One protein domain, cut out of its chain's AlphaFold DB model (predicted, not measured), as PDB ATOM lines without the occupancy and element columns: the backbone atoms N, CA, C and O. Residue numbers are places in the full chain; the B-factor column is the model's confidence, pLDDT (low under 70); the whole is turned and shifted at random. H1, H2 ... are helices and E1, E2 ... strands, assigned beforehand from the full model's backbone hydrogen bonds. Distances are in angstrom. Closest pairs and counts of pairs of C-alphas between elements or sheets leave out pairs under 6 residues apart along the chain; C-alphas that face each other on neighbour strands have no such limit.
ATOM      1  N   GLU A  77      33.667 -27.206 -64.614       79.50
ATOM      2  CA  GLU A  77      32.772 -26.528 -63.679       79.50
ATOM      3  C   GLU A  77      32.034 -27.561 -62.831       79.50
ATOM      4  O   GLU A  77      31.403 -28.487 -63.357       79.50
ATOM      5  N   THR A  78      32.120 -27.404 -61.512       86.12
ATOM      6  CA  THR A  78      31.471 -28.290 -60.545       86.12
ATOM      7  C   THR A  78      30.552 -27.499 -59.631       86.12
ATOM      8  O   THR A  78      30.904 -26.401 -59.205       86.12
ATOM      9  N   ALA A  79      29.420 -28.088 -59.286       90.25
ATOM     10  CA  ALA A  79      28.493 -27.586 -58.284       90.25
ATOM     11  C   ALA A  79      28.255 -28.663 -57.225       90.25
ATOM     12  O   ALA A  79      28.560 -29.839 -57.444       90.25
ATOM     13  N   ILE A  80      27.718 -28.259 -56.080       93.00
ATOM     14  CA  ILE A  80      27.225 -29.205 -55.081       93.00
ATOM     15  C   ILE A  80      25.869 -29.722 -55.570       93.00
ATOM     16  O   ILE A  80      25.090 -28.982 -56.169       93.00
ATOM     17  N   PHE A  81      25.615 -31.015 -55.394       94.50
ATOM     18  CA  PHE A  81      24.338 -31.616 -55.753       94.50
ATOM     19  C   PHE A  81      23.227 -31.005 -54.902       94.50
ATOM     20  O   PHE A  81      23.326 -31.007 -53.675       94.50
ATOM     21  N   GLN A  82      22.167 -30.537 -55.561       95.00
ATOM     22  CA  GLN A  82      20.990 -30.022 -54.883       95.00
ATOM     23  C   GLN A  82      19.929 -31.114 -54.728       95.00
ATOM     24  O   GLN A  82      19.435 -31.662 -55.715       95.00
ATOM     25  N   ASP A  83      19.541 -31.385 -53.486       93.75
ATOM     26  CA  ASP A  83      18.418 -32.242 -53.139       93.75
ATOM     27  C   ASP A  83      17.209 -31.392 -52.725       93.75
ATOM     28  O   ASP A  83      17.123 -30.850 -51.621       93.75
ATOM     29  N   THR A  84      16.245 -31.285 -53.638       93.19
ATOM     30  CA  THR A  84      15.012 -30.510 -53.429       93.19
ATOM     31  C   THR A  84      13.987 -31.219 -52.546       93.19
ATOM     32  O   THR A  84      13.007 -30.593 -52.145       93.19
ATOM     33  N   SER A  85      14.197 -32.497 -52.211       93.69
ATOM     34  CA  SER A  85      13.332 -33.220 -51.271       93.69
ATOM     35  C   SER A  85      13.582 -32.813 -49.815       93.69
ATOM     36  O   SER A  85      12.706 -32.975 -48.966       93.69
ATOM     37  N   ILE A  86      14.748 -32.220 -49.531       91.12
ATOM     38  CA  ILE A  86      15.126 -31.745 -48.202       91.12
ATOM     39  C   ILE A  86      14.763 -30.263 -48.091       91.12
ATOM     40  O   ILE A  86      15.454 -29.394 -48.616       91.12
ATOM     41  N   SER A  87      13.682 -29.952 -47.381       93.25
ATOM     42  CA  SER A  87      13.281 -28.565 -47.102       93.25
ATOM     43  C   SER A  87      13.836 -28.023 -45.783       93.25
ATOM     44  O   SER A  87      13.742 -26.823 -45.527       93.25
ATOM     45  N   SER A  88      14.379 -28.891 -44.927       90.62
ATOM     46  CA  SER A  88      14.946 -28.497 -43.638       90.62
ATOM     47  C   SER A  88      16.394 -28.041 -43.779       90.62
ATOM     48  O   SER A  88      17.191 -28.664 -44.480       90.62
ATOM     49  N   ASN A  89      16.747 -26.970 -43.068       90.44
ATOM     50  CA  ASN A  89      18.132 -26.518 -42.910       90.44
ATOM     51  C   ASN A  89      18.879 -27.294 -41.816       90.44
ATOM     52  O   ASN A  89      20.092 -27.154 -41.684       90.44
ATOM     53  N   THR A  90      18.166 -28.091 -41.023       87.69
ATOM     54  CA  THR A  90      18.692 -28.805 -39.858       87.69
ATOM     55  C   THR A  90      18.249 -30.271 -39.831       87.69
ATOM     56  O   THR A  90      17.881 -30.752 -38.763       87.69
ATOM     57  N   PRO A  91      18.321 -31.027 -40.946       83.88
ATOM     58  CA  PRO A  91      17.736 -32.369 -41.025       83.88
ATOM     59  C   PRO A  91      18.274 -33.326 -39.954       83.88
ATOM     60  O   PRO A  91      17.500 -34.074 -39.371       83.88
ATOM     61  N   ILE A  92      19.571 -33.239 -39.618       84.44
ATOM     62  CA  ILE A  92      20.149 -34.003 -38.502       84.44
ATOM     63  C   ILE A  92      19.428 -33.668 -37.192       84.44
ATOM     64  O   ILE A  92      18.981 -34.565 -36.492       84.44
ATOM     65  N   THR A  93      19.301 -32.388 -36.844       79.94
ATOM     66  CA  THR A  93      18.677 -31.984 -35.571       79.94
ATOM     67  C   THR A  93      17.192 -32.346 -35.543       79.94
ATOM     68  O   THR A  93      16.690 -32.787 -34.512       79.94
ATOM     69  N   ASP A  94      16.503 -32.236 -36.677       83.00
ATOM     70  CA  ASP A  94      15.093 -32.602 -36.805       83.00
ATOM     71  C   ASP A  94      14.873 -34.112 -36.601       83.00
ATOM     72  O   ASP A  94      13.877 -34.504 -35.997       83.00
ATOM     73  N   ALA A  95      15.809 -34.953 -37.061       79.94
ATOM     74  CA  ALA A  95      15.737 -36.408 -36.928       79.94
ATOM     75  C   ALA A  95      15.868 -36.892 -35.475       79.94
ATOM     76  O   ALA A  95      15.229 -37.874 -35.097       79.94
ATOM     77  N   PHE A  96      16.682 -36.214 -34.660       78.06
ATOM     78  CA  PHE A  96      16.853 -36.555 -33.242       78.06
ATOM     79  C   PHE A  96      15.840 -35.852 -32.332       78.06
ATOM     80  O   PHE A  96      15.553 -36.350 -31.249       78.06
ATOM     81  N   GLY A  97      15.267 -34.727 -32.770       70.69
ATOM     82  CA  GLY A  97      14.401 -33.893 -31.943       70.69
ATOM     83  C   GLY A  97      15.170 -33.138 -30.852       70.69
ATOM     84  O   GLY A  97      16.300 -33.464 -30.493       70.69
ATOM     85  N   VAL A  98      14.556 -32.087 -30.300       65.06
ATOM     86  CA  VAL A  98      15.080 -31.423 -29.096       65.06
ATOM     87  C   VAL A  98      14.601 -32.224 -27.892       65.06
ATOM     88  O   VAL A  98      13.471 -32.047 -27.437       65.06
ATOM     89  N   THR A  99      15.438 -33.134 -27.404       66.12
ATOM     90  CA  THR A  99      15.104 -34.013 -26.278       66.12
ATOM     91  C   THR A  99      16.024 -33.723 -25.094       66.12
ATOM     92  O   THR A  99      17.139 -33.222 -25.247       66.12
ATOM     93  N   SER A 100      15.534 -33.978 -23.881       66.06
ATOM     94  CA  SER A 100      16.338 -33.897 -22.657       66.06
ATOM     95  C   SER A 100      17.070 -35.207 -22.349       66.06
ATOM     96  O   SER A 100      17.675 -35.316 -21.282       66.06
ATOM     97  N   ASP A 101      16.973 -36.216 -23.222       81.75
ATOM     98  CA  ASP A 101      17.631 -37.502 -23.023       81.75
ATOM     99  C   ASP A 101      19.108 -37.399 -23.427       81.75
ATOM    100  O   ASP A 101      19.467 -37.139 -24.577       81.75
ATOM    101  N   THR A 102      19.987 -37.620 -22.451       82.19
ATOM    102  CA  THR A 102      21.439 -37.588 -22.635       82.19
ATOM    103  C   THR A 102      21.911 -38.558 -23.722       82.19
ATOM    104  O   THR A 102      22.879 -38.263 -24.420       82.19
ATOM    105  N   SER A 103      21.254 -39.709 -23.889       84.38
ATOM    106  CA  SER A 103      21.650 -40.708 -24.887       84.38
ATOM    107  C   SER A 103      21.366 -40.254 -26.323       84.38
ATOM    108  O   SER A 103      22.197 -40.453 -27.212       84.38
ATOM    109  N   GLU A 104      20.243 -39.572 -26.546       82.00
ATOM    110  CA  GLU A 104      19.879 -39.008 -27.849       82.00
ATOM    111  C   GLU A 104      20.767 -37.813 -28.201       82.00
ATOM    112  O   GLU A 104      21.225 -37.703 -29.339       82.00
ATOM    113  N   LEU A 105      21.114 -36.982 -27.211       82.81
ATOM    114  CA  LEU A 105      22.072 -35.885 -27.378       82.81
ATOM    115  C   LEU A 105      23.475 -36.374 -27.764       82.81
ATOM    116  O   LEU A 105      24.117 -35.765 -28.620       82.81
ATOM    117  N   ILE A 106      23.954 -37.470 -27.165       87.06
ATOM    118  CA  ILE A 106      25.248 -38.072 -27.530       87.06
ATOM    119  C   ILE A 106      25.204 -38.573 -28.975       87.06
ATOM    120  O   ILE A 106      26.073 -38.221 -29.769       87.06
ATOM    121  N   ARG A 107      24.159 -39.320 -29.347       85.00
ATOM    122  CA  ARG A 107      24.009 -39.858 -30.707       85.00
ATOM    123  C   ARG A 107      23.880 -38.752 -31.761       85.00
ATOM    124  O   ARG A 107      24.410 -38.874 -32.869       85.00
ATOM    125  N   TRP A 108      23.210 -37.656 -31.416       85.88
ATOM    126  CA  TRP A 108      23.141 -36.452 -32.242       85.88
ATOM    127  C   TRP A 108      24.523 -35.816 -32.438       85.88
ATOM    128  O   TRP A 108      24.918 -35.548 -33.575       85.88
ATOM    129  N   ALA A 109      25.288 -35.626 -31.358       87.50
ATOM    130  CA  ALA A 109      26.634 -35.057 -31.421       87.50
ATOM    131  C   ALA A 109      27.596 -35.927 -32.251       87.50
ATOM    132  O   ALA A 109      28.359 -35.400 -33.061       87.50
ATOM    133  N   GLU A 110      27.519 -37.252 -32.104       90.19
ATOM    134  CA  GLU A 110      28.264 -38.208 -32.932       90.19
ATOM    135  C   GLU A 110      27.890 -38.070 -34.411       90.19
ATOM    136  O   GLU A 110      28.768 -37.950 -35.263       90.19
ATOM    137  N   THR A 111      26.594 -37.973 -34.719       89.38
ATOM    138  CA  THR A 111      26.105 -37.817 -36.098       89.38
ATOM    139  C   THR A 111      26.593 -36.519 -36.748       89.38
ATOM    140  O   THR A 111      26.959 -36.516 -37.925       89.38
ATOM    141  N   ILE A 112      26.646 -35.414 -35.995       88.50
ATOM    142  CA  ILE A 112      27.257 -34.162 -36.470       88.50
ATOM    143  C   ILE A 112      28.755 -34.360 -36.721       88.50
ATOM    144  O   ILE A 112      29.262 -33.937 -37.759       88.50
ATOM    145  N   GLY A 113      29.461 -35.010 -35.792       89.88
ATOM    146  CA  GLY A 113      30.891 -35.288 -35.921       89.88
ATOM    147  C   GLY A 113      31.223 -36.106 -37.170       89.88
ATOM    148  O   GLY A 113      32.175 -35.780 -37.876       89.88
ATOM    149  N   GLU A 114      30.414 -37.118 -37.478       90.25
ATOM    150  CA  GLU A 114      30.535 -37.914 -38.703       90.25
ATOM    151  C   GLU A 114      30.243 -37.077 -39.955       90.25
ATOM    152  O   GLU A 114      31.026 -37.090 -40.901       90.25
ATOM    153  N   CYS A 115      29.162 -36.293 -39.950       89.75
ATOM    154  CA  CYS A 115      28.792 -35.405 -41.057       89.75
ATOM    155  C   CYS A 115      29.914 -34.420 -41.434       89.75
ATOM    156  O   CYS A 115      30.144 -34.162 -42.611       89.75
ATOM    157  N   LEU A 116      30.662 -33.894 -40.462       88.88
ATOM    158  CA  LEU A 116      31.766 -32.962 -40.728       88.88
ATOM    159  C   LEU A 116      32.995 -33.617 -41.381       88.88
ATOM    160  O   LEU A 116      33.849 -32.905 -41.909       88.88
ATOM    161  N   GLN A 117      33.108 -34.946 -41.339       90.81
ATOM    162  CA  GLN A 117      34.182 -35.692 -42.008       90.81
ATOM    163  C   GLN A 117      33.824 -36.059 -43.453       90.81
ATOM    164  O   GLN A 117      34.698 -36.441 -44.238       90.81
ATOM    165  N   GLU A 118      32.547 -35.938 -43.806       90.06
ATOM    166  CA  GLU A 118      32.039 -36.234 -45.133       90.06
ATOM    167  C   GLU A 118      32.423 -35.158 -46.154       90.06
ATOM    168  O   GLU A 118      32.752 -34.012 -45.842       90.06
ATOM    169  N   LYS A 119      32.380 -35.544 -47.430       91.44
ATOM    170  CA  LYS A 119      32.662 -34.647 -48.557       91.44
ATOM    171  C   LYS A 119      31.359 -34.167 -49.196       91.44
ATOM    172  O   LYS A 119      30.370 -34.903 -49.181       91.44
ATOM    173  N   PRO A 120      31.347 -32.984 -49.837       93.00
ATOM    174  CA  PRO A 120      30.233 -32.572 -50.676       93.00
ATOM    175  C   PRO A 120      30.061 -33.502 -51.867       93.00
ATOM    176  O   PRO A 120      31.027 -33.894 -52.529       93.00
ATOM    177  N   ARG A 121      28.805 -33.826 -52.154       93.56
ATOM    178  CA  ARG A 121      28.406 -34.491 -53.381       93.56
ATOM    179  C   ARG A 121      28.560 -33.502 -54.523       93.56
ATOM    180  O   ARG A 121      27.826 -32.522 -54.597       93.56
ATOM    181  N   LEU A 122      29.525 -33.740 -55.401       92.31
ATOM    182  CA  LEU A 122      29.796 -32.847 -56.521       92.31
ATOM    183  C   LEU A 122      29.149 -33.363 -57.802       92.31
ATOM    184  O   LEU A 122      29.187 -34.557 -58.100       92.31
ATOM    185  N   VAL A 123      28.630 -32.438 -58.598       88.44
ATOM    186  CA  VAL A 123      28.145 -32.682 -59.956       88.44
ATOM    187  C   VAL A 123      28.818 -31.743 -60.941       88.44
ATOM    188  O   VAL A 123      29.217 -30.631 -60.598       88.44
ATOM    189  N   ARG A 124      28.947 -32.176 -62.194       83.69
ATOM    190  CA  ARG A 124      29.375 -31.291 -63.285       83.69
ATOM    191  C   ARG A 124      28.242 -30.352 -63.670       83.69
ATOM    192  O   ARG A 124      27.163 -30.829 -64.001       83.69
ATOM    193  N   VAL A 125      28.515 -29.050 -63.739       81.19
ATOM    194  CA  VAL A 125      27.506 -28.034 -64.101       81.19
ATOM    195  C   VAL A 125      26.910 -28.301 -65.487       81.19
ATOM    196  O   VAL A 125      25.702 -28.228 -65.669       81.19
ATOM    197  N   LEU A 126      27.745 -28.684 -66.456       73.50
ATOM    198  CA  LEU A 126      27.311 -28.885 -67.843       73.50
ATOM    199  C   LEU A 126      26.472 -30.149 -68.067       73.50
ATOM    200  O   LEU A 126      25.657 -30.175 -68.983       73.50
ATOM    201  N   THR A 127      26.710 -31.216 -67.299       76.25
ATOM    202  CA  THR A 127      26.112 -32.536 -67.581       76.25
ATOM    203  C   THR A 127      25.249 -33.085 -66.453       76.25
ATOM    204  O   THR A 127      24.566 -34.079 -66.662       76.25
ATOM    205  N   GLY A 128      25.320 -32.511 -65.252       80.12
ATOM    206  CA  GLY A 128      24.682 -33.050 -64.050       80.12
ATOM    207  C   GLY A 128      25.298 -34.356 -63.533       80.12
ATOM    208  O   GLY A 128      24.814 -34.910 -62.553       80.12
ATOM    209  N   ASN A 129      26.369 -34.861 -64.158       82.00
ATOM    210  CA  ASN A 129      26.980 -36.130 -63.756       82.00
ATOM    211  C   ASN A 129      27.692 -35.995 -62.408       82.00
ATOM    212  O   ASN A 129      28.478 -35.059 -62.226       82.00
ATOM    213  N   THR A 130      27.504 -36.989 -61.538       85.50
ATOM    214  CA  THR A 130      28.243 -37.131 -60.280       85.50
ATOM    215  C   THR A 130      29.750 -37.197 -60.517       85.50
ATOM    216  O   THR A 130      30.242 -37.850 -61.445       85.50
ATOM    217  N   ILE A 131      30.490 -36.537 -59.633       83.75
ATOM    218  CA  ILE A 131      31.943 -36.582 -59.547       83.75
ATOM    219  C   ILE A 131      32.330 -37.391 -58.310       83.75
ATOM    220  O   ILE A 131      31.914 -37.084 -57.195       83.75
ATOM    221  N   TYR A 132      33.173 -38.397 -58.522       85.06
ATOM    222  CA  TYR A 132      33.730 -39.241 -57.470       85.06
ATOM    223  C   TYR A 132      35.134 -38.745 -57.107       85.06
ATOM    224  O   TYR A 132      35.954 -38.504 -57.997       85.06
ATOM    225  N   ILE A 133      35.420 -38.600 -55.812       79.62
ATOM    226  CA  ILE A 133      36.745 -38.231 -55.293       79.62
ATOM    227  C   ILE A 133      37.310 -39.446 -54.561       79.62
ATOM    228  O   ILE A 133      36.797 -39.819 -53.508       79.62
ATOM    229  N   ASN A 134      38.395 -40.024 -55.083       84.62
ATOM    230  CA  ASN A 134      38.964 -41.297 -54.609       84.62
ATOM    231  C   ASN A 134      37.929 -42.435 -54.641       84.62
ATOM    232  O   ASN A 134      37.769 -43.144 -53.655       84.62
ATOM    233  N   ASP A 135      37.182 -42.543 -55.745       84.94
ATOM    234  CA  ASP A 135      36.110 -43.532 -55.957       84.94
ATOM    235  C   ASP A 135      34.937 -43.463 -54.959       84.94
ATOM    236  O   ASP A 135      34.067 -44.329 -54.954       84.94
ATOM    237  N   VAL A 136      34.866 -42.393 -54.162       85.56
ATOM    238  CA  VAL A 136      33.787 -42.139 -53.203       85.56
ATOM    239  C   VAL A 136      32.948 -40.949 -53.665       85.56
ATOM    240  O   VAL A 136      33.476 -39.903 -54.056       85.56
ATOM    241  N   GLU A 137      31.630 -41.123 -53.632       88.94
ATOM    242  CA  GLU A 137      30.651 -40.050 -53.804       88.94
ATOM    243  C   GLU A 137      30.471 -39.315 -52.475       88.94
ATOM    244  O   GLU A 137      30.346 -39.946 -51.430       88.94
ATOM    245  N   GLY A 138      30.485 -37.981 -52.505       90.06
ATOM    246  CA  GLY A 138      30.198 -37.191 -51.311       90.06
ATOM    247  C   GLY A 138      28.734 -37.312 -50.880       90.06
ATOM    248  O   GLY A 138      27.864 -37.607 -51.697       90.06
ATOM    249  N   SER A 139      28.467 -37.055 -49.604       92.44
ATOM    250  CA  SER A 139      27.140 -37.176 -48.991       92.44
ATOM    251  C   SER A 139      26.537 -35.832 -48.569       92.44
ATOM    252  O   SER A 139      25.317 -35.735 -48.454       92.44
ATOM    253  N   ILE A 140      27.346 -34.776 -48.400       93.44
ATOM    254  CA  ILE A 140      26.836 -33.425 -48.117       93.44
ATOM    255  C   ILE A 140      26.179 -32.873 -49.386       93.44
ATOM    256  O   ILE A 140      26.812 -32.816 -50.444       93.44
ATOM    257  N   VAL A 141      24.928 -32.438 -49.274       95.06
ATOM    258  CA  VAL A 141      24.137 -31.889 -50.385       95.06
ATOM    259  C   VAL A 141      23.666 -30.480 -50.061       95.06
ATOM    260  O   VAL A 141      23.619 -30.069 -48.903       95.06
ATOM    261  N   GLU A 142      23.303 -29.731 -51.090       95.44
ATOM    262  CA  GLU A 142      22.575 -28.478 -50.948       95.44
ATOM    263  C   GLU A 142      21.074 -28.782 -50.878       95.44
ATOM    264  O   GLU A 142      20.553 -29.539 -51.692       95.44
ATOM    265  N   ASN A 143      20.362 -28.242 -49.896       95.31
ATOM    266  CA  ASN A 143      18.931 -28.485 -49.733       95.31
ATOM    267  C   ASN A 143      18.077 -27.568 -50.641       95.31
ATOM    268  O   ASN A 143      18.591 -26.746 -51.410       95.31
ATOM    269  N   ALA A 144      16.748 -27.645 -50.528       95.00
ATOM    270  CA  ALA A 144      15.828 -26.792 -51.289       95.00
ATOM    271  C   ALA A 144      16.002 -25.279 -51.020       95.00
ATOM    272  O   ALA A 144      15.615 -24.462 -51.853       95.00
ATOM    273  N   ASN A 145      16.599 -24.899 -49.884       94.06
ATOM    274  CA  ASN A 145      16.835 -23.508 -49.481       94.06
ATOM    275  C   ASN A 145      18.242 -22.999 -49.834       94.06
ATOM    276  O   ASN A 145      18.585 -21.873 -49.471       94.06
ATOM    277  N   GLY A 146      19.070 -23.810 -50.494       92.50
ATOM    278  CA  GLY A 146      20.452 -23.451 -50.816       92.50
ATOM    279  C   GLY A 146      21.434 -23.596 -49.646       92.50
ATOM    280  O   GLY A 146      22.495 -22.975 -49.626       92.50
ATOM    281  N   VAL A 147      21.068 -24.366 -48.619       93.25
ATOM    282  CA  VAL A 147      21.897 -24.603 -47.431       93.25
ATOM    283  C   VAL A 147      22.554 -25.971 -47.538       93.25
ATOM    284  O   VAL A 147      21.901 -26.956 -47.876       93.25
ATOM    285  N   LEU A 148      23.847 -26.039 -47.217       92.81
ATOM    286  CA  LEU A 148      24.562 -27.308 -47.139       92.81
ATOM    287  C   LEU A 148      24.119 -28.094 -45.913       92.81
ATOM    288  O   LEU A 148      24.204 -27.607 -44.784       92.81
ATOM    289  N   VAL A 149      23.665 -29.316 -46.149       93.50
ATOM    290  CA  VAL A 149      23.149 -30.212 -45.122       93.50
ATOM    291  C   VAL A 149      23.678 -31.627 -45.326       93.50
ATOM    292  O   VAL A 149      24.028 -32.038 -46.432       93.50
ATOM    293  N   CYS A 150      23.687 -32.389 -44.240       91.44
ATOM    294  CA  CYS A 150      23.870 -33.832 -44.276       91.44
ATOM    295  C   CYS A 150      22.498 -34.503 -44.146       91.44
ATOM    296  O   CYS A 150      21.918 -34.458 -43.057       91.44
ATOM    297  N   PRO A 151      21.960 -35.102 -45.219       81.06
ATOM    298  CA  PRO A 151      20.777 -35.940 -45.122       81.06
ATOM    299  C   PRO A 151      21.131 -37.198 -44.328       81.06
ATOM    300  O   PRO A 151      22.033 -37.943 -44.715       81.06
ATOM    301  N   ARG A 152      20.452 -37.410 -43.203       75.81
ATOM    302  CA  ARG A 152      20.561 -38.598 -42.351       75.81
ATOM    303  C   ARG A 152      19.170 -39.148 -42.091       75.81
ATOM    304  O   ARG A 152      18.241 -38.319 -41.982       75.81
TER     305      ARG A 152
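This is residues 77 to 152 of the 152 residues of an uncharacterized protein of Roseofilum reptotaenium AO1-A (UniProt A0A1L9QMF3). There is little regular structure: a flat, mostly looped body has a helical hairpin, H1 and H2, at one end and a small antiparallel sheet, E1 and E2, at the other, and residues 125 to 152, with no named element, fold back towards the middle. The printed part has 76 residues, 26 in named elements, in the order E1, H1, H2, E2; the class is mixed. It is only just loose, close to compact, with a radius of gyration of the C-alphas of 14.1 A and spans of 47 by 27 by 13 A.

Start at E1, residues 78 to 80, the antiparallel neighbour of E2, residues 122 to 124; N 79 and O 123 are 2.9 A apart, within hydrogen-bond range. Next, H1, residues 91 to 96, and H2, residues 102 to 115, touch, their closest C-alphas being those of Phe 96 and Trp 108, 6.4 A apart. This hairpin runs opposite ways at a shallow tilt of 24 degrees. Every O i to N i+4 pair in H1 and H2 is within hydrogen-bond range.

Find C-alpha 78 at (31.471, -28.290, -60.545), where E1 begins. H2 runs 20.0 A from its first to its last C-alpha; E2 ends at C-alpha 124, at (29.375, -31.291, -63.285).

The printed part has no cut. Residues 98 to 100 have pLDDT under 70.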